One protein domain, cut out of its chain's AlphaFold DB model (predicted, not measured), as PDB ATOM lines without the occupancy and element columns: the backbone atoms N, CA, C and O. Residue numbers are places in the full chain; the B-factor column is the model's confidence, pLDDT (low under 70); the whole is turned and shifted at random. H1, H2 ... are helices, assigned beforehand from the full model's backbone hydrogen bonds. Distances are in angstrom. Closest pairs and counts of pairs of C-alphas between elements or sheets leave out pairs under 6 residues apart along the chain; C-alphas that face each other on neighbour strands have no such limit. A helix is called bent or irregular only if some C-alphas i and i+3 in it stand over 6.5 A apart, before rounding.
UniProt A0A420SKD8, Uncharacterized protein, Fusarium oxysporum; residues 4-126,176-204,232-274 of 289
ATOM      1  N   ASN A   4      69.898  68.837 111.049       67.44
ATOM      2  CA  ASN A   4      69.712  69.229 109.643       67.44
ATOM      3  C   ASN A   4      68.573  68.467 108.923       67.44
ATOM      4  O   ASN A   4      67.848  69.042 108.121       67.44
ATOM      5  N   SER A   5      68.359  67.177 109.204       76.31
ATOM      6  CA  SER A   5      67.446  66.359 108.382       76.31
ATOM      7  C   SER A   5      65.966  66.736 108.514       76.31
ATOM      8  O   SER A   5      65.253  66.718 107.515       76.31
ATOM      9  N   SER A   6      65.491  67.080 109.718       82.38
ATOM     10  CA  SER A   6      64.096  67.508 109.923       82.38
ATOM     11  C   SER A   6      63.814  68.837 109.221       82.38
ATOM     12  O   SER A   6      62.864  68.939 108.442       82.38
ATOM     13  N   GLU A   7      64.678  69.831 109.443       83.44
ATOM     14  CA  GLU A   7      64.587  71.149 108.811       83.44
ATOM     15  C   GLU A   7      64.640  71.026 107.285       83.44
ATOM     16  O   GLU A   7      63.751  71.533 106.601       83.44
ATOM     17  N   MET A   8      65.589  70.245 106.760       83.56
ATOM     18  CA  MET A   8      65.725  69.981 105.328       83.56
ATOM     19  C   MET A   8      64.467  69.340 104.726       83.56
ATOM     20  O   MET A   8      64.023  69.755 103.658       83.56
ATOM     21  N   ILE A   9      63.852  68.349 105.382       88.12
ATOM     22  CA  ILE A   9      62.605  67.740 104.882       88.12
ATOM     23  C   ILE A   9      61.478  68.770 104.845       88.12
ATOM     24  O   ILE A   9      60.725  68.815 103.869       88.12
ATOM     25  N   ARG A  10      61.347  69.598 105.888       89.62
ATOM     26  CA  ARG A  10      60.320  70.648 105.944       89.62
ATOM     27  C   ARG A  10      60.526  71.687 104.846       89.62
ATOM     28  O   ARG A  10      59.550  72.081 104.210       89.62
ATOM     29  N   GLU A  11      61.769  72.085 104.594       86.56
ATOM     30  CA  GLU A  11      62.128  73.008 103.518       86.56
ATOM     31  C   GLU A  11      61.797  72.417 102.142       86.56
ATOM     32  O   GLU A  11      61.012  73.007 101.399       86.56
ATOM     33  N   LEU A  12      62.287  71.209 101.846       86.75
ATOM     34  CA  LEU A  12      62.044  70.516 100.578       86.75
ATOM     35  C   LEU A  12      60.554  70.270 100.320       86.75
ATOM     36  O   LEU A  12      60.079  70.417  99.191       86.75
ATOM     37  N   HIS A  13      59.807  69.886 101.356       95.19
ATOM     38  CA  HIS A  13      58.365  69.695 101.260       95.19
ATOM     39  C   HIS A  13      57.636  71.024 101.033       95.19
ATOM     40  O   HIS A  13      56.760  71.098 100.172       95.19
ATOM     41  N   GLY A  14      58.027  72.084 101.746       89.44
ATOM     42  CA  GLY A  14      57.488  73.428 101.550       89.44
ATOM     43  C   GLY A  14      57.765  73.976 100.147       89.44
ATOM     44  O   GLY A  14      56.885  74.587  99.538       89.44
ATOM     45  N   ASP A  15      58.951  73.718  99.598       88.19
ATOM     46  CA  ASP A  15      59.292  74.038  98.211       88.19
ATOM     47  C   ASP A  15      58.422  73.272  97.222       88.19
ATOM     48  O   ASP A  15      57.824  73.880  96.328       88.19
ATOM     49  N   LEU A  16      58.274  71.960  97.419       93.31
ATOM     50  CA  LEU A  16      57.449  71.128  96.550       93.31
ATOM     51  C   LEU A  16      55.987  71.595  96.569       93.31
ATOM     52  O   LEU A  16      55.369  71.733  95.512       93.31
ATOM     53  N   GLN A  17      55.454  71.918  97.751       97.12
ATOM     54  CA  GLN A  17      54.126  72.505  97.938       97.12
ATOM     55  C   GLN A  17      53.962  73.811  97.154       97.12
ATOM     56  O   GLN A  17      52.985  73.978  96.415       97.12
ATOM     57  N   ARG A  18      54.918  74.742  97.280       94.31
ATOM     58  CA  ARG A  18      54.893  76.028  96.566       94.31
ATOM     59  C   ARG A  18      54.947  75.833  95.052       94.31
ATOM     60  O   ARG A  18      54.106  76.392  94.343       94.31
ATOM     61  N   LYS A  19      55.882  75.015  94.559       89.44
ATOM     62  CA  LYS A  19      56.046  74.716  93.129       89.44
ATOM     63  C   LYS A  19      54.805  74.040  92.556       89.44
ATOM     64  O   LYS A  19      54.302  74.465  91.515       89.44
ATOM     65  N   TRP A  20      54.255  73.045  93.249       96.06
ATOM     66  CA  TRP A  20      53.041  72.355  92.815       96.06
ATOM     67  C   TRP A  20      51.825  73.283  92.801       96.06
ATOM     68  O   TRP A  20      51.072  73.296  91.829       96.06
ATOM     69  N   LYS A  21      51.654  74.137  93.814       96.25
ATOM     70  CA  LYS A  21      50.574  75.134  93.829       96.25
ATOM     71  C   LYS A  21      50.685  76.126  92.663       96.25
ATOM     72  O   LYS A  21      49.674  76.471  92.059       96.25
ATOM     73  N   ALA A  22      51.897  76.575  92.337       92.88
ATOM     74  CA  ALA A  22      52.131  77.551  91.271       92.88
ATOM     75  C   ALA A  22      52.076  76.946  89.855       92.88
ATOM     76  O   ALA A  22      51.689  77.620  88.893       92.88
ATOM     77  N   HIS A  23      52.502  75.692  89.699       93.88
ATOM     78  CA  HIS A  23      52.781  75.097  88.390       93.88
ATOM     79  C   HIS A  23      52.102  73.750  88.136       93.88
ATOM     80  O   HIS A  23      52.121  73.305  86.992       93.88
ATOM     81  N   GLY A  24      51.442  73.140  89.119       95.44
ATOM     82  CA  GLY A  24      50.834  71.804  89.040       95.44
ATOM     83  C   GLY A  24      50.010  71.569  87.771       95.44
ATOM     84  O   GLY A  24      50.374  70.699  86.982       95.44
ATOM     85  N   PRO A  25      49.000  72.402  87.447       96.88
ATOM     86  CA  PRO A  25      48.226  72.239  86.211       96.88
ATOM     87  C   PRO A  25      49.073  72.319  84.927       96.88
ATOM     88  O   PRO A  25      48.811  71.623  83.941       96.88
ATOM     89  N   LYS A  26      50.117  73.161  84.920       95.88
ATOM     90  CA  LYS A  26      51.048  73.279  83.786       95.88
ATOM     91  C   LYS A  26      51.955  72.056  83.674       95.88
ATOM     92  O   LYS A  26      52.210  71.644  82.543       95.88
ATOM     93  N   VAL A  27      52.417  71.514  84.802       96.44
ATOM     94  CA  VAL A  27      53.221  70.288  84.895       96.44
ATOM     95  C   VAL A  27      52.407  69.097  84.408       96.44
ATOM     96  O   VAL A  27      52.861  68.396  83.513       96.44
ATOM     97  N   GLU A  28      51.172  68.928  84.885       97.31
ATOM     98  CA  GLU A  28      50.279  67.854  84.437       97.31
ATOM     99  C   GLU A  28      50.041  67.894  82.923       97.31
ATOM    100  O   GLU A  28      50.201  66.891  82.230       97.31
ATOM    101  N   THR A  29      49.706  69.075  82.394       96.44
ATOM    102  CA  THR A  29      49.482  69.261  80.953       96.44
ATOM    103  C   THR A  29      50.742  68.931  80.146       96.44
ATOM    104  O   THR A  29      50.664  68.277  79.109       96.44
ATOM    105  N   ALA A  30      51.912  69.383  80.612       95.44
ATOM    106  CA  ALA A  30      53.185  69.130  79.948       95.44
ATOM    107  C   ALA A  30      53.534  67.639  79.963       95.44
ATOM    108  O   ALA A  30      53.805  67.060  78.915       95.44
ATOM    109  N   TRP A  31      53.452  67.009  81.130       96.62
ATOM    110  CA  TRP A  31      53.792  65.607  81.313       96.62
ATOM    111  C   TRP A  31      52.924  64.675  80.464       96.62
ATOM    112  O   TRP A  31      53.443  63.801  79.767       96.62
ATOM    113  N   ARG A  32      51.605  64.910  80.436       96.44
ATOM    114  CA  ARG A  32      50.666  64.145  79.597       96.44
ATOM    115  C   ARG A  32      50.910  64.340  78.097       96.44
ATOM    116  O   ARG A  32      50.608  63.447  77.319       96.44
ATOM    117  N   SER A  33      51.496  65.470  77.693       94.81
ATOM    118  CA  SER A  33      51.883  65.725  76.297       94.81
ATOM    119  C   SER A  33      53.194  65.047  75.877       94.81
ATOM    120  O   SER A  33      53.472  64.939  74.683       94.81
ATOM    121  N   PHE A  34      54.021  64.623  76.837       95.06
ATOM    122  CA  PHE A  34      55.330  64.048  76.553       95.06
ATOM    123  C   PHE A  34      55.237  62.581  76.148       95.06
ATOM    124  O   PHE A  34      54.588  61.771  76.808       95.06
ATOM    125  N   ASN A  35      55.986  62.224  75.106       94.44
ATOM    126  CA  ASN A  35      56.240  60.830  74.764       94.44
ATOM    127  C   ASN A  35      57.251  60.181  75.734       94.44
ATOM    128  O   ASN A  35      57.902  60.851  76.539       94.44
ATOM    129  N   LYS A  36      57.428  58.859  75.622       95.31
ATOM    130  CA  LYS A  36      58.322  58.076  76.493       95.31
ATOM    131  C   LYS A  36      59.759  58.610  76.522       95.31
ATOM    132  O   LYS A  36      60.352  58.723  77.591       95.31
ATOM    133  N   ALA A  37      60.310  58.985  75.366       94.12
ATOM    134  CA  ALA A  37      61.673  59.511  75.262       94.12
ATOM    135  C   ALA A  37      61.816  60.876  75.952       94.12
ATOM    136  O   ALA A  37      62.802  61.132  76.638       94.12
ATOM    137  N   GLN A  38      60.806  61.736  75.822       94.00
ATOM    138  CA  GLN A  38      60.755  63.021  76.505       94.00
ATOM    139  C   GLN A  38      60.669  62.846  78.026       94.00
ATOM    140  O   GLN A  38      61.435  63.480  78.747       94.00
ATOM    141  N   ARG A  39      59.810  61.946  78.513       95.25
ATOM    142  CA  ARG A  39      59.715  61.613  79.944       95.25
ATOM    143  C   ARG A  39      61.034  61.064  80.493       95.25
ATOM    144  O   ARG A  39      61.477  61.470  81.563       95.25
ATOM    145  N   ALA A  40      61.688  60.184  79.733       93.44
ATOM    146  CA  ALA A  40      62.995  59.641  80.083       93.44
ATOM    147  C   ALA A  40      64.084  60.720  80.128       93.44
ATOM    148  O   ALA A  40      64.959  60.652  80.984       93.44
ATOM    149  N   LYS A  41      64.029  61.722  79.240       90.19
ATOM    150  CA  LYS A  41      64.962  62.851  79.267       90.19
ATOM    151  C   LYS A  41      64.840  63.648  80.570       90.19
ATOM    152  O   LYS A  41      65.868  63.884  81.190       90.19
ATOM    153  N   CYS A  42      63.623  63.982  81.012       88.88
ATOM    154  CA  CYS A  42      63.421  64.677  82.291       88.88
ATOM    155  C   CYS A  42      63.958  63.846  83.468       88.88
ATOM    156  O   CYS A  42      64.752  64.339  84.250       88.88
ATOM    157  N   MET A  43      63.628  62.549  83.533       87.31
ATOM    158  CA  MET A  43      64.127  61.653  84.591       87.31
ATOM    159  C   MET A  43      65.659  61.601  84.692       87.31
ATOM    160  O   MET A  43      66.197  61.404  85.777       87.31
ATOM    161  N   LYS A  44      66.359  61.721  83.559       83.56
ATOM    162  CA  LYS A  44      67.820  61.611  83.497       83.56
ATOM    163  C   LYS A  44      68.543  62.936  83.714       83.56
ATOM    164  O   LYS A  44      69.707  62.907  84.102       83.56
ATOM    165  N   ALA A  45      67.883  64.067  83.466       73.12
ATOM    166  CA  ALA A  45      68.490  65.393  83.544       73.12
ATOM    167  C   ALA A  45      69.038  65.706  84.948       73.12
ATOM    168  O   ALA A  45      70.138  66.236  85.061       73.12
ATOM    169  N   GLY A  46      68.331  65.286  86.002       58.38
ATOM    170  CA  GLY A  46      68.754  65.464  87.396       58.38
ATOM    171  C   GLY A  46      69.658  64.369  87.981       58.38
ATOM    172  O   GLY A  46      69.938  64.399  89.178       58.38
ATOM    173  N   SER A  47      70.092  63.377  87.194       65.31
ATOM    174  CA  SER A  47      70.882  62.234  87.688       65.31
ATOM    175  C   SER A  47      72.334  62.276  87.215       65.31
ATOM    176  O   SER A  47      72.589  62.578  86.049       65.31
ATOM    177  N   ALA A  48      73.277  61.914  88.096       55.50
ATOM    178  CA  ALA A  48      74.684  61.726  87.737       55.50
ATOM    179  C   ALA A  48      74.792  60.768  86.539       55.50
ATOM    180  O   ALA A  48      74.219  59.675  86.567       55.50
ATOM    181  N   ASP A  49      75.460  61.202  85.468       61.59
ATOM    182  CA  ASP A  49      75.630  60.451  84.215       61.59
ATOM    183  C   ASP A  49      74.317  59.972  83.549       61.59
ATOM    184  O   ASP A  49      74.311  59.058  82.719       61.59
ATOM    185  N   GLY A  50      73.169  60.568  83.900       67.44
ATOM    186  CA  GLY A  50      71.864  60.138  83.394       67.44
ATOM    187  C   GLY A  50      71.422  58.758  83.902       67.44
ATOM    188  O   GLY A  50      70.586  58.102  83.262       67.44
ATOM    189  N   VAL A  51      72.018  58.276  84.996       75.44
ATOM    190  CA  VAL A  51      71.798  56.928  85.512       75.44
ATOM    191  C   VAL A  51      70.652  56.917  86.523       75.44
ATOM    192  O   VAL A  51      70.690  57.560  87.567       75.44
ATOM    193  N   VAL A  52      69.628  56.122  86.221       86.19
ATOM    194  CA  VAL A  52      68.439  55.919  87.060       86.19
ATOM    195  C   VAL A  52      68.077  54.438  87.099       86.19
ATOM    196  O   VAL A  52      68.478  53.676  86.214       86.19
ATOM    197  N   LEU A  53      67.287  54.026  88.096       89.19
ATOM    198  CA  LEU A  53      66.773  52.657  88.170       89.19
ATOM    199  C   LEU A  53      65.989  52.325  86.898       89.19
ATOM    200  O   LEU A  53      65.106  53.077  86.487       89.19
ATOM    201  N   LYS A  54      66.267  51.178  86.280       93.06
ATOM    202  CA  LYS A  54      65.532  50.719  85.093       93.06
ATOM    203  C   LYS A  54      64.117  50.277  85.450       93.06
ATOM    204  O   LYS A  54      63.185  50.575  84.711       93.06
ATOM    205  N   HIS A  55      63.973  49.588  86.577       95.44
ATOM    206  CA  HIS A  55      62.716  49.092  87.137       95.44
ATOM    207  C   HIS A  55      62.818  49.019  88.670       95.44
ATOM    208  O   HIS A  55      63.913  49.092  89.225       95.44
ATOM    209  N   SER A  56      61.702  48.798  89.365       94.00
ATOM    210  CA  SER A  56      61.617  48.850  90.838       94.00
ATOM    211  C   SER A  56      62.536  47.893  91.614       94.00
ATOM    212  O   SER A  56      62.856  48.147  92.771       94.00
ATOM    213  N   SER A  57      62.979  46.795  90.995       93.19
ATOM    214  CA  SER A  57      63.918  45.825  91.596       93.19
ATOM    215  C   SER A  57      65.350  45.918  91.049       93.19
ATOM    216  O   SER A  57      66.108  44.958  91.149       93.19
ATOM    217  N   ASP A  58      65.711  47.025  90.394       90.50
ATOM    218  CA  ASP A  58      67.024  47.184  89.764       90.50
ATOM    219  C   ASP A  58      68.121  47.397  90.817       90.50
ATOM    220  O   ASP A  58      68.142  48.397  91.529       90.50
ATOM    221  N   VAL A  59      69.054  46.450  90.907       88.06
ATOM    222  CA  VAL A  59      70.148  46.471  91.890       88.06
ATOM    223  C   VAL A  59      71.397  47.205  91.398       88.06
ATOM    224  O   VAL A  59      72.371  47.301  92.140       88.06
ATOM    225  N   SER A  60      71.398  47.720  90.162       82.44
ATOM    226  CA  SER A  60      72.584  48.340  89.550       82.44
ATOM    227  C   SER A  60      73.059  49.614  90.253       82.44
ATOM    228  O   SER A  60      74.227  49.966  90.132       82.44
ATOM    229  N   LEU A  61      72.188  50.264  91.034       82.31
ATOM    230  CA  LEU A  61      72.507  51.447  91.843       82.31
ATOM    231  C   LEU A  61      72.551  51.134  93.340       82.31
ATOM    232  O   LEU A  61      72.117  51.930  94.172       82.31
ATOM    233  N   GLY A  62      73.042  49.947  93.698       85.44
ATOM    234  CA  GLY A  62      73.250  49.559  95.089       85.44
ATOM    235  C   GLY A  62      71.947  49.560  95.884       85.44
ATOM    236  O   GLY A  62      71.022  48.808  95.579       85.44
ATOM    237  N   ASN A  63      71.857  50.388  96.927       86.38
ATOM    238  CA  ASN A  63      70.676  50.443  97.788       86.38
ATOM    239  C   ASN A  63      69.583  51.404  97.296       86.38
ATOM    240  O   ASN A  63      68.537  51.443  97.935       86.38
ATOM    241  N   VAL A  64      69.759  52.141  96.190       86.94
ATOM    242  CA  VAL A  64      68.761  53.134  95.730       86.94
ATOM    243  C   VAL A  64      67.361  52.518  95.587       86.94
ATOM    244  O   VAL A  64      66.391  53.081  96.093       86.94
ATOM    245  N   TYR A  65      67.242  51.311  95.019       90.56
ATOM    246  CA  TYR A  65      65.952  50.610  94.884       90.56
ATOM    247  C   TYR A  65      65.302  50.224  96.221       90.56
ATOM    248  O   TYR A  65      64.104  49.968  96.278       90.56
ATOM    249  N   LYS A  66      66.073  50.172  97.314       90.12
ATOM    250  CA  LYS A  66      65.544  49.934  98.664       90.12
ATOM    251  C   LYS A  66      64.986  51.212  99.284       90.12
ATOM    252  O   LYS A  66      64.182  51.131 100.203       90.12
ATOM    253  N   PHE A  67      65.402  52.382  98.807       90.56
ATOM    254  CA  PHE A  67      64.916  53.658  99.322       90.56
ATOM    255  C   PHE A  67      63.826  54.262  98.464       90.56
ATOM    256  O   PHE A  67      62.919  54.843  99.034       90.56
ATOM    257  N   ILE A  68      63.890  54.146  97.140       93.38
ATOM    258  CA  ILE A  68      62.946  54.775  96.203       93.38
ATOM    259  C   ILE A  68      62.644  53.854  95.007       93.38
ATOM    260  O   ILE A  68      62.905  54.223  93.862       93.38
ATOM    261  N   PRO A  69      62.110  52.635  95.227       94.56
ATOM    262  CA  PRO A  69      61.802  51.703  94.136       94.56
ATOM    263  C   PRO A  69      60.814  52.276  93.110       94.56
ATOM    264  O   PRO A  69      60.854  51.894  91.943       94.56
ATOM    265  N   GLU A  70      59.936  53.194  93.518       94.38
ATOM    266  CA  GLU A  70      59.005  53.886  92.622       94.38
ATOM    267  C   GLU A  70      59.701  54.855  91.652       94.38
ATOM    268  O   GLU A  70      59.153  55.182  90.603       94.38
ATOM    269  N   TRP A  71      60.921  55.300  91.966       93.31
ATOM    270  CA  TRP A  71      61.683  56.217  91.126       93.31
ATOM    271  C   TRP A  71      62.472  55.454  90.060       93.31
ATOM    272  O   TRP A  71      63.699  55.352  90.103       93.31
ATOM    273  N   ASN A  72      61.753  54.864  89.105       94.50
ATOM    274  CA  ASN A  72      62.348  54.053  88.049       94.50
ATOM    275  C   ASN A  72      61.823  54.409  86.654       94.50
ATOM    276  O   ASN A  72      60.710  54.903  86.476       94.50
ATOM    277  N   LEU A  73      62.660  54.154  85.647       95.00
ATOM    278  CA  LEU A  73      62.421  54.547  84.267       95.00
ATOM    279  C   LEU A  73      61.201  53.834  83.672       95.00
ATOM    280  O   LEU A  73      60.431  54.472  82.958       95.00
ATOM    281  N   ALA A  74      61.023  52.537  83.944       95.25
ATOM    282  CA  ALA A  74      59.923  51.752  83.393       95.25
ATOM    283  C   ALA A  74      58.557  52.320  83.800       95.25
ATOM    284  O   ALA A  74      57.737  52.587  82.923       95.25
ATOM    285  N   ASP A  75      58.358  52.573  85.093       94.88
ATOM    286  CA  ASP A  75      57.054  52.957  85.632       94.88
ATOM    287  C   ASP A  75      56.751  54.442  85.387       94.88
ATOM    288  O   ASP A  75      55.649  54.801  84.968       94.88
ATOM    289  N   ILE A  76      57.737  55.326  85.593       95.31
ATOM    290  CA  ILE A  76      57.537  56.776  85.452       95.31
ATOM    291  C   ILE A  76      57.336  57.179  83.990       95.31
ATOM    292  O   ILE A  76      56.510  58.040  83.685       95.31
ATOM    293  N   THR A  77      58.084  56.581  83.059       95.62
ATOM    294  CA  THR A  77      58.078  57.042  81.660       95.62
ATOM    295  C   THR A  77      56.972  56.425  80.812       95.62
ATOM    296  O   THR A  77      56.866  56.756  79.629       95.62
ATOM    297  N   GLU A  78      56.133  55.565  81.390       95.00
ATOM    298  CA  GLU A  78      55.053  54.907  80.664       95.00
ATOM    299  C   GLU A  78      54.014  55.942  80.181       95.00
ATOM    300  O   GLU A  78      53.378  56.585  81.017       95.00
ATOM    301  N   PRO A  79      53.834  56.167  78.859       85.94
ATOM    302  CA  PRO A  79      53.091  57.325  78.343       85.94
ATOM    303  C   PRO A  79      51.638  57.424  78.810       85.94
ATOM    304  O   PRO A  79      51.135  58.528  79.018       85.94
ATOM    305  N   ASN A  80      50.989  56.279  79.015       88.31
ATOM    306  CA  ASN A  80      49.590  56.198  79.439       88.31
ATOM    307  C   ASN A  80      49.430  56.126  80.965       88.31
ATOM    308  O   ASN A  80      48.336  55.863  81.457       88.31
ATOM    309  N   SER A  81      50.518  56.327  81.709       92.56
ATOM    310  CA  SER A  81      50.533  56.315  83.166       92.56
ATOM    311  C   SER A  81      50.637  57.733  83.721       92.56
ATOM    312  O   SER A  81      51.490  58.521  83.293       92.56
ATOM    313  N   ASP A  82      49.799  58.023  84.716       95.31
ATOM    314  CA  ASP A  82      49.867  59.229  85.549       95.31
ATOM    315  C   ASP A  82      50.699  58.995  86.828       95.31
ATOM    316  O   ASP A  82      50.770  59.869  87.684       95.31
ATOM    317  N   PHE A  83      51.413  57.866  86.935       95.69
ATOM    318  CA  PHE A  83      52.137  57.452  88.144       95.69
ATOM    319  C   PHE A  83      53.041  58.537  88.753       95.69
ATOM    320  O   PHE A  83      52.980  58.791  89.955       95.69
ATOM    321  N   LEU A  84      53.835  59.243  87.937       96.62
ATOM    322  CA  LEU A  84      54.639  60.369  88.427       96.62
ATOM    323  C   LEU A  84      53.776  61.514  88.970       96.62
ATOM    324  O   LEU A  84      54.126  62.116  89.982       96.62
ATOM    325  N   LEU A  85      52.676  61.842  88.287       97.81
ATOM    326  CA  LEU A  85      51.775  62.917  88.702       97.81
ATOM    327  C   LEU A  85      51.069  62.559  90.010       97.81
ATOM    328  O   LEU A  85      50.903  63.432  90.858       97.81
ATOM    329  N   ASP A  86      50.724  61.287  90.206       97.44
ATOM    330  CA  ASP A  86      50.142  60.801  91.454       97.44
ATOM    331  C   ASP A  86      51.149  60.891  92.610       97.44
ATOM    332  O   ASP A  86      50.801  61.374  93.691       97.44
ATOM    333  N   ILE A  87      52.418  60.527  92.373       97.31
ATOM    334  CA  ILE A  87      53.505  60.716  93.348       97.31
ATOM    335  C   ILE A  87      53.689  62.204  93.669       97.31
ATOM    336  O   ILE A  87      53.700  62.570  94.844       97.31
ATOM    337  N   LEU A  88      53.809  63.067  92.653       97.50
ATOM    338  CA  LEU A  88      53.968  64.513  92.830       97.50
ATOM    339  C   LEU A  88      52.817  65.092  93.649       97.50
ATOM    340  O   LEU A  88      53.053  65.791  94.631       97.50
ATOM    341  N   ARG A  89      51.576  64.763  93.285       97.56
ATOM    342  CA  ARG A  89      50.386  65.252  93.976       97.56
ATOM    343  C   ARG A  89      50.358  64.784  95.426       97.56
ATOM    344  O   ARG A  89      50.159  65.614  96.307       97.56
ATOM    345  N   HIS A  90      50.585  63.498  95.692       97.81
ATOM    346  CA  HIS A  90      50.634  62.965  97.058       97.81
ATOM    347  C   HIS A  90      51.681  63.697  97.898       97.81
ATOM    348  O   HIS A  90      51.362  64.265  98.939       97.81
ATOM    349  N   ARG A  91      52.915  63.772  97.393       97.56
ATOM    350  CA  ARG A  91      54.055  64.369  98.101       97.56
ATOM    351  C   ARG A  91      53.946  65.879  98.269       97.56
ATOM    352  O   ARG A  91      54.520  66.416  99.207       97.56
ATOM    353  N   ALA A  92      53.226  66.558  97.380       97.50
ATOM    354  CA  ALA A  92      53.027  67.999  97.436       97.50
ATOM    355  C   ALA A  92      51.773  68.426  98.210       97.50
ATOM    356  O   ALA A  92      51.579  69.620  98.404       97.50
ATOM    357  N   THR A  93      50.871  67.516  98.586       97.25
ATOM    358  CA  THR A  93      49.586  67.903  99.206       97.25
ATOM    359  C   THR A  93      49.336  67.264 100.562       97.25
ATOM    360  O   THR A  93      48.611  67.843 101.367       97.25
ATOM    361  N   LYS A  94      49.948  66.112 100.842       96.75
ATOM    362  CA  LYS A  94      49.821  65.413 102.121       96.75
ATOM    363  C   LYS A  94      50.811  65.931 103.154       96.75
ATOM    364  O   LYS A  94      51.949  66.247 102.811       96.75
ATOM    365  N   ALA A  95      50.413  65.978 104.424       95.38
ATOM    366  CA  ALA A  95      51.335  66.298 105.510       95.38
ATOM    367  C   ALA A  95      52.467  65.255 105.594       95.38
ATOM    368  O   ALA A  95      52.280  64.096 105.223       95.38
ATOM    369  N   LEU A  96      53.637  65.631 106.126       95.50
ATOM    370  CA  LEU A  96      54.790  64.720 106.237       95.50
ATOM    371  C   LEU A  96      54.448  63.421 106.981       95.50
ATOM    372  O   LEU A  96      54.872  62.343 106.572       95.50
ATOM    373  N   PHE A  97      53.630  63.517 108.033       94.81
ATOM    374  CA  PHE A  97      53.158  62.347 108.774       94.81
ATOM    375  C   PHE A  97      52.220  61.449 107.956       94.81
ATOM    376  O   PHE A  97      52.314  60.226 108.041       94.81
ATOM    377  N   GLU A  98      51.356  62.022 107.115       94.88
ATOM    378  CA  GLU A  98      50.522  61.227 106.207       94.88
ATOM    379  C   GLU A  98      51.388  60.490 105.179       94.88
ATOM    380  O   GLU A  98      51.171  59.310 104.941       94.88
ATOM    381  N   GLN A  99      52.417  61.137 104.620       95.75
ATOM    382  CA  GLN A  99      53.358  60.499 103.685       95.75
ATOM    383  C   GLN A  99      54.187  59.380 104.345       95.75
ATOM    384  O   GLN A  99      54.509  58.359 103.729       95.75
ATOM    385  N   TYR A 100      54.527  59.574 105.619       96.50
ATOM    386  CA  TYR A 100      55.192  58.579 106.451       96.50
ATOM    387  C   TYR A 100      54.338  57.325 106.646       96.50
ATOM    388  O   TYR A 100      54.847  56.205 106.524       96.50
ATOM    389  N   ALA A 101      53.049  57.512 106.928       94.19
ATOM    390  CA  ALA A 101      52.115  56.428 107.198       94.19
ATOM    391  C   ALA A 101      51.633  55.732 105.912       94.19
ATOM    392  O   ALA A 101      51.621  54.498 105.846       94.19
ATOM    393  N   GLU A 102      51.302  56.512 104.881       94.25
ATOM    394  CA  GLU A 102      50.556  56.083 103.698       94.25
ATOM    395  C   GLU A 102      51.225  56.508 102.382       94.25
ATOM    396  O   GLU A 102      51.736  57.622 102.219       94.25
ATOM    397  N   GLY A 103      51.206  55.597 101.410       93.56
ATOM    398  CA  GLY A 103      51.677  55.837 100.054       93.56
ATOM    399  C   GLY A 103      50.550  56.250  99.106       93.56
ATOM    400  O   GLY A 103      49.375  56.330  99.464       93.56
ATOM    401  N   VAL A 104      50.918  56.476  97.848       91.88
ATOM    402  CA  VAL A 104      49.981  56.789  96.762       91.88
ATOM    403  C   VAL A 104      48.992  55.634  96.576       91.88
ATOM    404  O   VAL A 104      49.417  54.484  96.479       91.88
ATOM    405  N   SER A 105      47.692  55.921  96.491       82.88
ATOM    406  CA  SER A 105      46.651  54.944  96.114       82.88
ATOM    407  C   SER A 105      46.681  53.629  96.914       82.88
ATOM    408  O   SER A 105      46.530  52.547  96.351       82.88
ATOM    409  N   GLY A 106      46.902  53.709  98.231       79.38
ATOM    410  CA  GLY A 106      46.923  52.539  99.123       79.38
ATOM    411  C   GLY A 106      48.235  51.746  99.111       79.38
ATOM    412  O   GLY A 106      48.304  50.657  99.680       79.38
ATOM    413  N   THR A 107      49.286  52.271  98.473       90.94
ATOM    414  CA  THR A 107      50.644  51.720  98.590       90.94
ATOM    415  C   THR A 107      51.263  52.029  99.960       90.94
ATOM    416  O   THR A 107      50.711  52.772 100.773       90.94
ATOM    417  N   LEU A 108      52.422  51.427 100.243       94.56
ATOM    418  CA  LEU A 108      53.123  51.618 101.512       94.56
ATOM    419  C   LEU A 108      53.643  53.057 101.653       94.56
ATOM    420  O   LEU A 108      54.308  53.563 100.749       94.56
ATOM    421  N   GLY A 109      53.403  53.672 102.814       96.12
ATOM    422  CA  GLY A 109      54.077  54.908 103.215       96.12
ATOM    423  C   GLY A 109      55.561  54.696 103.511       96.12
ATOM    424  O   GLY A 109      56.064  53.565 103.497       96.12
ATOM    425  N   ASP A 110      56.276  55.783 103.797       97.38
ATOM    426  CA  ASP A 110      57.736  55.746 103.966       97.38
ATOM    427  C   ASP A 110      58.193  54.788 105.064       97.38
ATOM    428  O   ASP A 110      59.139  54.024 104.857       97.38
ATOM    429  N   ARG A 111      57.483  54.770 106.198       96.31
ATOM    430  CA  ARG A 111      57.752  53.851 107.308       96.31
ATOM    431  C   ARG A 111      57.699  52.402 106.844       96.31
ATOM    432  O   ARG A 111      58.677  51.667 106.948       96.31
ATOM    433  N   HIS A 112      56.543  51.999 106.325       96.50
ATOM    434  CA  HIS A 112      56.255  50.608 106.011       96.50
ATOM    435  C   HIS A 112      57.106  50.100 104.846       96.50
ATOM    436  O   HIS A 112      57.496  48.929 104.829       96.50
ATOM    437  N   LEU A 113      57.445  50.971 103.888       97.31
ATOM    438  CA  LEU A 113      58.378  50.625 102.824       97.31
ATOM    439  C   LEU A 113      59.778  50.359 103.381       97.31
ATOM    440  O   LEU A 113      60.372  49.332 103.055       97.31
ATOM    441  N   ILE A 114      60.302  51.227 104.246       96.81
ATOM    442  CA  ILE A 114      61.635  51.031 104.822       96.81
ATOM    443  C   ILE A 114      61.668  49.810 105.745       96.81
ATOM    444  O   ILE A 114      62.581  48.996 105.628       96.81
ATOM    445  N   GLU A 115      60.654  49.603 106.587       95.69
ATOM    446  CA  GLU A 115      60.525  48.387 107.405       95.69
ATOM    447  C   GLU A 115      60.556  47.117 106.547       95.69
ATOM    448  O   GLU A 115      61.267  46.156 106.864       95.69
ATOM    449  N   LYS A 116      59.832  47.125 105.420       96.44
ATOM    450  CA  LYS A 116      59.857  46.034 104.445       96.44
ATOM    451  C   LYS A 116      61.271  45.801 103.911       96.44
ATOM    452  O   LYS A 116      61.719  44.660 103.859       96.44
ATOM    453  N   MET A 117      61.996  46.857 103.554       95.12
ATOM    454  CA  MET A 117      63.343  46.753 102.980       95.12
ATOM    455  C   MET A 117      64.398  46.319 104.003       95.12
ATOM    456  O   MET A 117      65.313  45.567 103.661       95.12
ATOM    457  N   VAL A 118      64.248  46.717 105.269       91.38
ATOM    458  CA  VAL A 118      65.060  46.214 106.385       91.38
ATOM    459  C   VAL A 118      64.848  44.708 106.547       91.38
ATOM    460  O   VAL A 118      65.818  43.950 106.569       91.38
ATOM    461  N   ARG A 119      63.587  44.263 106.585       94.44
ATOM    462  CA  ARG A 119      63.223  42.855 106.797       94.44
ATOM    463  C   ARG A 119      63.581  41.951 105.616       94.44
ATOM    464  O   ARG A 119      64.102  40.862 105.820       94.44
ATOM    465  N   GLU A 120      63.282  42.375 104.393       93.56
ATOM    466  CA  GLU A 120      63.297  41.499 103.210       93.56
ATOM    467  C   GLU A 120      64.530  41.693 102.323       93.56
ATOM    468  O   GLU A 120      64.881  40.804 101.550       93.56
ATOM    469  N   LYS A 121      65.187  42.856 102.400       87.31
ATOM    470  CA  LYS A 121      66.320  43.228 101.531       87.31
ATOM    471  C   LYS A 121      67.575  43.606 102.317       87.31
ATOM    472  O   LYS A 121      68.519  44.161 101.742       87.31
ATOM    473  N   ASN A 122      67.595  43.282 103.614       87.38
ATOM    474  CA  ASN A 122      68.717  43.502 104.524       87.38
ATOM    475  C   ASN A 122      69.242  44.949 104.463       87.38
ATOM    476  O   ASN A 122      70.452  45.179 104.458       87.38
ATOM    477  N   LEU A 123      68.336  45.926 104.334       85.94
ATOM    478  CA  LEU A 123      68.700  47.332 104.475       85.94
ATOM    479  C   LEU A 123      69.127  47.573 105.927       85.94
ATOM    480  O   LEU A 123      68.416  47.193 106.855       85.94
ATOM    481  N   ARG A 124      70.301  48.172 106.128       81.19
ATOM    482  CA  ARG A 124      70.855  48.423 107.461       81.19
ATOM    483  C   ARG A 124      71.386  49.837 107.552       81.19
ATOM    484  O   ARG A 124      72.027  50.318 106.619       81.19
ATOM    485  N   HIS A 125      71.151  50.453 108.703       80.12
ATOM    486  CA  HIS A 125      71.870  51.652 109.091       80.12
ATOM    487  C   HIS A 125      73.347  51.315 109.351       80.12
ATOM    488  O   HIS A 125      73.650  50.208 109.802       80.12
ATOM    489  N   VAL A 126      74.255  52.240 109.036       70.06
ATOM    490  CA  VAL A 126      75.707  52.025 109.173       70.06
ATOM    491  C   VAL A 126      76.128  52.065 110.641       70.06
ATOM    492  O   VAL A 126      76.915  51.231 111.078       70.06
ATOM    493  N   LEU A 176      66.826  56.024 108.227       90.38
ATOM    494  CA  LEU A 176      66.524  55.458 106.903       90.38
ATOM    495  C   LEU A 176      65.233  56.041 106.299       90.38
ATOM    496  O   LEU A 176      65.169  56.304 105.097       90.38
ATOM    497  N   VAL A 177      64.208  56.266 107.126       95.06
ATOM    498  CA  VAL A 177      62.952  56.908 106.706       95.06
ATOM    499  C   VAL A 177      63.191  58.359 106.294       95.06
ATOM    500  O   VAL A 177      62.780  58.755 105.201       95.06
ATOM    501  N   LEU A 178      63.889  59.141 107.123       90.81
ATOM    502  CA  LEU A 178      64.229  60.532 106.811       90.81
ATOM    503  C   LEU A 178      65.040  60.609 105.515       90.81
ATOM    504  O   LEU A 178      64.768  61.448 104.659       90.81
ATOM    505  N   GLN A 179      65.979  59.683 105.318       89.06
ATOM    506  CA  GLN A 179      66.797  59.619 104.114       89.06
ATOM    507  C   GLN A 179      65.959  59.360 102.853       89.06
ATOM    508  O   GLN A 179      66.147  60.038 101.839       89.06
ATOM    509  N   ARG A 180      64.992  58.432 102.910       94.06
ATOM    510  CA  ARG A 180      64.026  58.215 101.821       94.06
ATOM    511  C   ARG A 180      63.246  59.489 101.505       94.06
ATOM    512  O   ARG A 180      63.135  59.848 100.335       94.06
ATOM    513  N   GLN A 181      62.732  60.166 102.531       94.44
ATOM    514  CA  GLN A 181      61.926  61.377 102.366       94.44
ATOM    515  C   GLN A 181      62.717  62.526 101.743       94.44
ATOM    516  O   GLN A 181      62.251  63.112 100.770       94.44
ATOM    517  N   ILE A 182      63.928  62.801 102.237       86.81
ATOM    518  CA  ILE A 182      64.829  63.808 101.651       86.81
ATOM    519  C   ILE A 182      65.045  63.510 100.169       86.81
ATOM    520  O   ILE A 182      64.838  64.374  99.320       86.81
ATOM    521  N   THR A 183      65.400  62.265  99.856       84.69
ATOM    522  CA  THR A 183      65.761  61.865  98.494       84.69
ATOM    523  C   THR A 183      64.593  62.030  97.531       84.69
ATOM    524  O   THR A 183      64.739  62.661  96.485       84.69
ATOM    525  N   ILE A 184      63.416  61.496  97.873       93.31
ATOM    526  CA  ILE A 184      62.264  61.575  96.973       93.31
ATOM    527  C   ILE A 184      61.775  63.021  96.819       93.31
ATOM    528  O   ILE A 184      61.452  63.431  95.708       93.31
ATOM    529  N   LEU A 185      61.774  63.828  97.886       89.88
ATOM    530  CA  LEU A 185      61.364  65.234  97.810       89.88
ATOM    531  C   LEU A 185      62.333  66.070  96.965       89.88
ATOM    532  O   LEU A 185      61.886  66.925  96.202       89.88
ATOM    533  N   GLN A 186      63.640  65.818  97.057       83.88
ATOM    534  CA  GLN A 186      64.638  66.462  96.200       83.88
ATOM    535  C   GLN A 186      64.408  66.136  94.727       83.88
ATOM    536  O   GLN A 186      64.290  67.046  93.908       83.88
ATOM    537  N   LEU A 187      64.282  64.848  94.402       85.88
ATOM    538  CA  LEU A 187      64.062  64.392  93.029       85.88
ATOM    539  C   LEU A 187      62.787  64.992  92.432       85.88
ATOM    540  O   LEU A 187      62.792  65.451  91.295       85.88
ATOM    541  N   LEU A 188      61.706  65.059  93.208       93.25
ATOM    542  CA  LEU A 188      60.442  65.638  92.755       93.25
ATOM    543  C   LEU A 188      60.518  67.154  92.548       93.25
ATOM    544  O   LEU A 188      59.916  67.669  91.605       93.25
ATOM    545  N   ASN A 189      61.264  67.868  93.396       85.88
ATOM    546  CA  ASN A 189      61.496  69.300  93.227       85.88
ATOM    547  C   ASN A 189      62.232  69.610  91.918       85.88
ATOM    548  O   ASN A 189      61.808  70.514  91.200       85.88
ATOM    549  N   VAL A 190      63.284  68.846  91.610       83.31
ATOM    550  CA  VAL A 190      64.044  68.958  90.352       83.31
ATOM    551  C   VAL A 190      63.168  68.568  89.161       83.31
ATOM    552  O   VAL A 190      63.101  69.278  88.164       83.31
ATOM    553  N   MET A 191      62.384  67.497  89.296       89.31
ATOM    554  CA  MET A 191      61.531  67.003  88.216       89.31
ATOM    555  C   MET A 191      60.477  68.017  87.757       89.31
ATOM    556  O   MET A 191      60.154  68.075  86.570       89.31
ATOM    557  N   ILE A 192      59.922  68.830  88.666       87.75
ATOM    558  CA  ILE A 192      59.006  69.911  88.271       87.75
ATOM    559  C   ILE A 192      59.709  70.902  87.332       87.75
ATOM    560  O   ILE A 192      59.114  71.308  86.333       87.75
ATOM    561  N   GLU A 193      60.949  71.276  87.636       86.56
ATOM    562  CA  GLU A 193      61.742  72.211  86.830       86.56
ATOM    563  C   GLU A 193      62.067  71.599  85.465       86.56
ATOM    564  O   GLU A 193      61.721  72.184  84.437       86.56
ATOM    565  N   ASP A 194      62.562  70.359  85.444       85.25
ATOM    566  CA  ASP A 194      62.888  69.632  84.211       85.25
ATOM    567  C   ASP A 194      61.686  69.497  83.264       85.25
ATOM    568  O   ASP A 194      61.811  69.619  82.038       85.25
ATOM    569  N   ILE A 195      60.485  69.258  83.805       90.62
ATOM    570  CA  ILE A 195      59.255  69.184  83.005       90.62
ATOM    571  C   ILE A 195      58.925  70.546  82.377       90.62
ATOM    572  O   ILE A 195      58.542  70.619  81.200       90.62
ATOM    573  N   LEU A 196      59.040  71.628  83.148       86.44
ATOM    574  CA  LEU A 196      58.736  72.982  82.682       86.44
ATOM    575  C   LEU A 196      59.749  73.459  81.631       86.44
ATOM    576  O   LEU A 196      59.348  74.020  80.603       86.44
ATOM    577  N   ASP A 197      61.028  73.162  81.823       83.81
ATOM    578  CA  ASP A 197      62.100  73.512  80.894       83.81
ATOM    579  C   ASP A 197      61.984  72.742  79.584       83.81
ATOM    580  O   ASP A 197      62.033  73.320  78.489       83.81
ATOM    581  N   GLN A 198      61.712  71.441  79.661       84.50
ATOM    582  CA  GLN A 198      61.521  70.630  78.470       84.50
ATOM    583  C   GLN A 198      60.300  71.070  77.649       84.50
ATOM    584  O   GLN A 198      60.323  71.055  76.410       84.50
ATOM    585  N   ARG A 199      59.233  71.534  78.308       80.50
ATOM    586  CA  ARG A 199      58.092  72.151  77.619       80.50
ATOM    587  C   ARG A 199      58.504  73.441  76.898       80.50
ATOM    588  O   ARG A 199      58.056  73.694  75.779       80.50
ATOM    589  N   SER A 200      59.352  74.258  77.509       76.94
ATOM    590  CA  SER A 200      59.836  75.507  76.908       76.94
ATOM    591  C   SER A 200      60.691  75.244  75.660       76.94
ATOM    592  O   SER A 200      60.507  75.905  74.633       76.94
ATOM    593  N   GLN A 201      61.534  74.206  75.693       74.12
ATOM    594  CA  GLN A 201      62.337  73.753  74.545       74.12
ATOM    595  C   GLN A 201      61.485  73.186  73.395       74.12
ATOM    596  O   GLN A 201      61.791  73.387  72.217       74.12
ATOM    597  N   THR A 202      60.397  72.473  73.703       68.12
ATOM    598  CA  THR A 202      59.505  71.931  72.661       68.12
ATOM    599  C   THR A 202      58.683  73.026  71.979       68.12
ATOM    600  O   THR A 202      58.506  72.973  70.763       68.12
ATOM    601  N   ARG A 203      58.256  74.068  72.711       60.16
ATOM    602  CA  ARG A 203      57.560  75.232  72.125       60.16
ATOM    603  C   ARG A 203      58.459  76.063  71.209       60.16
ATOM    604  O   ARG A 203      58.003  76.486  70.152       60.16
ATOM    605  N   THR A 204      59.727  76.263  71.569       55.06
ATOM    606  CA  THR A 204      60.690  77.023  70.744       55.06
ATOM    607  C   THR A 204      61.062  76.299  69.450       55.06
ATOM    608  O   THR A 204      61.242  76.950  68.427       55.06
ATOM    609  N   GLN A 232      92.246  53.768  70.037       68.00
ATOM    610  CA  GLN A 232      91.850  55.138  69.693       68.00
ATOM    611  C   GLN A 232      90.378  55.419  70.018       68.00
ATOM    612  O   GLN A 232      90.065  56.484  70.543       68.00
ATOM    613  N   GLU A 233      89.482  54.459  69.784       56.88
ATOM    614  CA  GLU A 233      88.072  54.580  70.178       56.88
ATOM    615  C   GLU A 233      87.923  54.590  71.701       56.88
ATOM    616  O   GLU A 233      87.130  55.357  72.237       56.88
ATOM    617  N   VAL A 234      88.712  53.775  72.409       61.00
ATOM    618  CA  VAL A 234      88.741  53.781  73.880       61.00
ATOM    619  C   VAL A 234      89.257  55.121  74.407       61.00
ATOM    620  O   VAL A 234      88.674  55.664  75.341       61.00
ATOM    621  N   ALA A 235      90.297  55.685  73.788       69.19
ATOM    622  CA  ALA A 235      90.825  56.994  74.162       69.19
ATOM    623  C   ALA A 235      89.805  58.122  73.939       69.19
ATOM    624  O   ALA A 235      89.660  58.981  74.804       69.19
ATOM    625  N   ALA A 236      89.066  58.097  72.826       66.19
ATOM    626  CA  ALA A 236      88.017  59.078  72.547       66.19
ATOM    627  C   ALA A 236      86.874  59.005  73.574       66.19
ATOM    628  O   ALA A 236      86.473  60.025  74.122       66.19
ATOM    629  N   ILE A 237      86.414  57.795  73.915       60.03
ATOM    630  CA  ILE A 237      85.371  57.593  74.936       60.03
ATOM    631  C   ILE A 237      85.853  58.048  76.311       60.03
ATOM    632  O   ILE A 237      85.108  58.701  77.033       60.03
ATOM    633  N   ALA A 238      87.089  57.710  76.681       60.78
ATOM    634  CA  ALA A 238      87.661  58.117  77.958       60.78
ATOM    635  C   ALA A 238      87.796  59.644  78.054       60.78
ATOM    636  O   ALA A 238      87.596  60.211  79.127       60.78
ATOM    637  N   PHE A 239      88.111  60.312  76.941       71.12
ATOM    638  CA  PHE A 239      88.185  61.767  76.885       71.12
ATOM    639  C   PHE A 239      86.805  62.413  77.044       71.12
ATOM    640  O   PHE A 239      86.652  63.308  77.873       71.12
ATOM    641  N   ASP A 240      85.796  61.913  76.328       60.41
ATOM    642  CA  ASP A 240      84.414  62.383  76.463       60.41
ATOM    643  C   ASP A 240      83.890  62.159  77.887       60.41
ATOM    644  O   ASP A 240      83.365  63.081  78.505       60.41
ATOM    645  N   GLN A 241      84.115  60.970  78.457       51.16
ATOM    646  CA  GLN A 241      83.743  60.664  79.841       51.16
ATOM    647  C   GLN A 241      84.431  61.591  80.837       51.16
ATOM    648  O   GLN A 241      83.784  62.094  81.750       51.16
ATOM    649  N   LYS A 242      85.732  61.847  80.664       69.00
ATOM    650  CA  LYS A 242      86.461  62.792  81.508       69.00
ATOM    651  C   LYS A 242      85.837  64.185  81.426       69.00
ATOM    652  O   LYS A 242      85.597  64.787  82.467       69.00
ATOM    653  N   SER A 243      85.557  64.674  80.219       67.25
ATOM    654  CA  SER A 243      84.968  66.001  80.021       67.25
ATOM    655  C   SER A 243      83.582  66.105  80.665       67.25
ATOM    656  O   SER A 243      83.292  67.098  81.329       67.25
ATOM    657  N   SER A 244      82.743  65.075  80.527       53.91
ATOM    658  CA  SER A 244      81.425  65.026  81.171       53.91
ATOM    659  C   SER A 244      81.524  64.971  82.697       53.91
ATOM    660  O   SER A 244      80.776  65.660  83.387       53.91
ATOM    661  N   LEU A 245      82.472  64.201  83.239       57.00
ATOM    662  CA  LEU A 245      82.706  64.137  84.682       57.00
ATOM    663  C   LEU A 245      83.232  65.466  85.231       57.00
ATOM    664  O   LEU A 245      82.829  65.865  86.316       57.00
ATOM    665  N   GLU A 246      84.098  66.171  84.502       70.38
ATOM    666  CA  GLU A 246      84.590  67.498  84.894       70.38
ATOM    667  C   GLU A 246      83.467  68.546  84.904       70.38
ATOM    668  O   GLU A 246      83.382  69.342  85.842       70.38
ATOM    669  N   GLU A 247      82.563  68.508  83.922       65.00
ATOM    670  CA  GLU A 247      81.374  69.365  83.874       65.00
ATOM    671  C   GLU A 247      80.405  69.055  85.027       65.00
ATOM    672  O   GLU A 247      79.946  69.961  85.725       65.00
ATOM    673  N   TYR A 248      80.167  67.772  85.310       63.06
ATOM    674  CA  TYR A 248      79.348  67.353  86.446       63.06
ATOM    675  C   TYR A 248      79.966  67.758  87.792       63.06
ATOM    676  O   TYR A 248      79.278  68.255  88.681       63.06
ATOM    677  N   LEU A 249      81.284  67.622  87.940       64.12
ATOM    678  CA  LEU A 249      82.009  68.040  89.139       64.12
ATOM    679  C   LEU A 249      81.962  69.568  89.311       64.12
ATOM    680  O   LEU A 249      81.861  70.056  90.437       64.12
ATOM    681  N   SER A 250      81.963  70.324  88.209       72.50
ATOM    682  CA  SER A 250      81.692  71.763  88.237       72.50
ATOM    683  C   SER A 250      80.286  72.050  88.768       72.50
ATOM    684  O   SER A 250      80.158  72.822  89.713       72.50
ATOM    685  N   LEU A 251      79.254  71.380  88.243       59.22
ATOM    686  CA  LEU A 251      77.866  71.537  88.696       59.22
ATOM    687  C   LEU A 251      77.697  71.207  90.184       59.22
ATOM    688  O   LEU A 251      77.076  71.972  90.914       59.22
ATOM    689  N   LEU A 252      78.312  70.127  90.672       59.66
ATOM    690  CA  LEU A 252      78.297  69.777  92.098       59.66
ATOM    691  C   LEU A 252      78.938  70.857  92.987       59.66
ATOM    692  O   LEU A 252      78.584  70.983  94.157       59.66
ATOM    693  N   ARG A 253      79.903  71.620  92.462       72.38
ATOM    694  CA  ARG A 253      80.593  72.689  93.201       72.38
ATOM    695  C   ARG A 253      79.853  74.021  93.160       72.38
ATOM    696  O   ARG A 253      80.019  74.808  94.089       72.38
ATOM    697  N   THR A 254      79.102  74.294  92.097       68.38
ATOM    698  CA  THR A 254      78.468  75.601  91.872       68.38
ATOM    699  C   THR A 254      76.976  75.612  92.165       68.38
ATOM    700  O   THR A 254      76.463  76.658  92.543       68.38
ATOM    701  N   GLU A 255      76.295  74.469  92.047       60.09
ATOM    702  CA  GLU A 255      74.845  74.345  92.200       60.09
ATOM    703  C   GLU A 255      74.495  73.485  93.431       60.09
ATOM    704  O   GLU A 255      74.484  72.249  93.359       60.09
ATOM    705  N   PRO A 256      74.165  74.102  94.584       54.53
ATOM    706  CA  PRO A 256      73.808  73.376  95.808       54.53
ATOM    707  C   PRO A 256      72.625  72.412  95.627       54.53
ATOM    708  O   PRO A 256      72.556  71.369  96.279       54.53
ATOM    709  N   THR A 257      71.714  72.739  94.706       50.44
ATOM    710  CA  THR A 257      70.552  71.921  94.330       50.44
ATOM    711  C   THR A 257      70.937  70.628  93.609       50.44
ATOM    712  O   THR A 257      70.194  69.655  93.699       50.44
ATOM    713  N   VAL A 258      72.100  70.584  92.950       48.53
ATOM    714  CA  VAL A 258      72.642  69.400  92.255       48.53
ATOM    715  C   VAL A 258      73.540  68.579  93.184       48.53
ATOM    716  O   VAL A 258      73.572  67.347  93.100       48.53
ATOM    717  N   LEU A 259      74.223  69.242  94.125       60.28
ATOM    718  CA  LEU A 259      75.099  68.594  95.100       60.28
ATOM    719  C   LEU A 259      74.359  67.573  95.967       60.28
ATOM    720  O   LEU A 259      74.830  66.451  96.142       60.28
ATOM    721  N   CYS A 260      73.202  67.946  96.512       52.25
ATOM    722  CA  CYS A 260      72.502  67.097  97.472       52.25
ATOM    723  C   CYS A 260      71.958  65.792  96.842       52.25
ATOM    724  O   CYS A 260      72.266  64.720  97.369       52.25
ATOM    725  N   PRO A 261      71.262  65.823  95.684       51.34
ATOM    726  CA  PRO A 261      70.893  64.610  94.952       51.34
ATOM    727  C   PRO A 261      72.108  63.768  94.541       51.34
ATOM    728  O   PRO A 261      72.075  62.548  94.696       51.34
ATOM    729  N   GLY A 262      73.193  64.398  94.075       55.59
ATOM    730  CA  GLY A 262      74.416  63.701  93.659       55.59
ATOM    731  C   GLY A 262      75.105  62.956  94.803       55.59
ATOM    732  O   GLY A 262      75.430  61.774  94.674       55.59
ATOM    733  N   VAL A 263      75.257  63.609  95.960       61.00
ATOM    734  CA  VAL A 263      75.801  62.983  97.176       61.00
ATOM    735  C   VAL A 263      74.891  61.861  97.658       61.00
ATOM    736  O   VAL A 263      75.388  60.789  97.996       61.00
ATOM    737  N   ASN A 264      73.573  62.067  97.648       53.28
ATOM    738  CA  ASN A 264      72.619  61.047  98.064       53.28
ATOM    739  C   ASN A 264      72.711  59.806  97.166       53.28
ATOM    740  O   ASN A 264      72.896  58.705  97.680       53.28
ATOM    741  N   VAL A 265      72.689  59.961  95.837       55.78
ATOM    742  CA  VAL A 265      72.850  58.846  94.885       55.78
ATOM    743  C   VAL A 265      74.165  58.098  95.116       55.78
ATOM    744  O   VAL A 265      74.149  56.870  95.227       55.78
ATOM    745  N   GLN A 266      75.285  58.812  95.271       57.12
ATOM    746  CA  GLN A 266      76.581  58.183  95.527       57.12
ATOM    747  C   GLN A 266      76.583  57.423  96.860       57.12
ATOM    748  O   GLN A 266      76.988  56.260  96.913       57.12
ATOM    749  N   PHE A 267      76.052  58.035  97.918       55.47
ATOM    750  CA  PHE A 267      75.935  57.437  99.245       55.47
ATOM    751  C   PHE A 267      75.066  56.169  99.243       55.47
ATOM    752  O   PHE A 267      75.382  55.196  99.925       55.47
ATOM    753  N   PHE A 268      73.990  56.132  98.450       47.25
ATOM    754  CA  PHE A 268      73.141  54.943  98.321       47.25
ATOM    755  C   PHE A 268      73.731  53.859  97.431       47.25
ATOM    756  O   PHE A 268      73.484  52.672  97.672       47.25
ATOM    757  N   SER A 269      74.475  54.252  96.399       52.84
ATOM    758  CA  SER A 269      75.074  53.306  95.465       52.84
ATOM    759  C   SER A 269      76.121  52.420  96.140       52.84
ATOM    760  O   SER A 269      76.285  51.280  95.709       52.84
ATOM    761  N   ARG A 270      76.741  52.898  97.238       61.19
ATOM    762  CA  ARG A 270      77.785  52.204  98.020       61.19
ATOM    763  C   ARG A 270      78.701  51.397  97.099       61.19
ATOM    764  O   ARG A 270      78.729  50.167  97.206       61.19
ATOM    765  N   PRO A 271      79.377  52.056  96.140       53.69
ATOM    766  CA  PRO A 271      80.145  51.373  95.104       53.69
ATOM    767  C   PRO A 271      81.216  50.451  95.699       53.69
ATOM    768  O   PRO A 271      81.573  49.452  95.087       53.69
ATOM    769  N   GLU A 272      81.667  50.716  96.930       53.00
ATOM    770  CA  GLU A 272      82.555  49.852  97.702       53.00
ATOM    771  C   GLU A 272      81.988  48.448  97.984       53.00
ATOM    772  O   GLU A 272      82.751  47.500  98.153       53.00
ATOM    773  N   LEU A 273      80.661  48.293  98.002       50.69
ATOM    774  CA  LEU A 273      79.968  47.021  98.217       50.69
ATOM    775  C   LEU A 273      79.723  46.243  96.920       50.69
ATOM    776  O   LEU A 273      79.282  45.096  96.984       50.69
ATOM    777  N   VAL A 274      79.999  46.833  95.755       49.09
ATOM    778  CA  VAL A 274      79.880  46.145  94.467       49.09
ATOM    779  C   VAL A 274      81.093  45.218  94.303       49.09
ATOM    780  O   VAL A 274      82.228  45.698  94.333       49.09
TER     781      VAL A 274
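What this domain is: This is residues 4 to 126, 176 to 204 and 232 to 274 of the 289 residues of an uncharacterized protein of Fusarium oxysporum (UniProt A0A420SKD8). One long helix, H8, runs through the core, and the bent helix H1 goes along it with its first arm, then turns across it with its second. Shorter helices, among them H2, H3 and H7, pack round H8, while H9 reaches outward from a corner with H10 as an arm whose residues 232 to 240 stick out. The printed part has 195 residues with ten named helices, H1 to H10 in chain order, and no named strand; the class is all helix, and the helix packing is mostly crossed. It is compact, with a radius of gyration of the C-alphas of 17.0 A and spans of 55 by 46 by 32 A.

Where its parts are: H1, residues 4 to 33, begins at C-alpha 4 (69.712, 69.229, 109.643). By its hydrogen bonds it was assigned as one helix, but it is bent: C-alphas 22 and 25 are 8.3 A apart. Its arms are H1a, residues 4 to 22, 26.8 A long, and H1b, residues 25 to 33. H2 holds residues 36 to 45, H3 64 to 67, H4 73 to 76, H5 83 to 93, H6 96 to 101 and H7 110 to 121. H8, residues 176 to 204, is 42.5 A long and begins at C-alpha 176 (66.524, 55.458, 106.903). H9, residues 232 to 254, is 33.0 A long. H10, residues 256 to 269, is 20.1 A long and ends at C-alpha 269 (75.074, 53.306, 95.465).

How they stand to each other: H8 is the hub, touching five helices. H1a touches it at a shallow tilt of 31 degrees, the same way; the closest C-alphas, of Leu 16 and Asn 189, are 5.5 A apart. H1b is about perpendicular to H8 at 73 degrees and touches its residues 192 to 199, closest at Ala 30 and Arg 199, 6.2 A between C-alphas. H2 touches residues 191 to 198 of H8, closest at the C-alphas of Cys 42 and Asp 194, 5.3 A. H10 touches H8 with residues 260 to 264, closest at the C-alphas of Gln 186 and Pro 261, 6.6 A. H7 touches H8 with residues 110 to 114 and H6 with residues 110 to 112. H3 touches H7, and only just touches H8, with 3 pairs of C-alphas within 8 A. H5 touches residues 13 to 20 of H1a, closest at the C-alphas of Gln 17 and Ala 92, 4.7 A. H4 and H5 touch only at the corner, and only just, with 3 pairs within 8 A. H9 and H10 touch only at the corner, at 57 degrees. Every O i to N i+4 pair is within hydrogen-bond range in H1a, H1b, H2, H5, H6, H7 and H9; H8 has 24 of 25 and H10 9 of 10, while H3 and H4 are too short for such a pair.

The domain as a whole: Without residues 232 to 240 the body spans 49 by 43 by 32 A. Residues 127 to 175 and 205 to 231 are not printed; the C-alpha gaps are 10.1 A and 38.1 A. The link from H2 to H3 is long, with 18 residues. Mean pLDDT of the printed part is 82.7; 48 residues are under 70, among them 254 to 274.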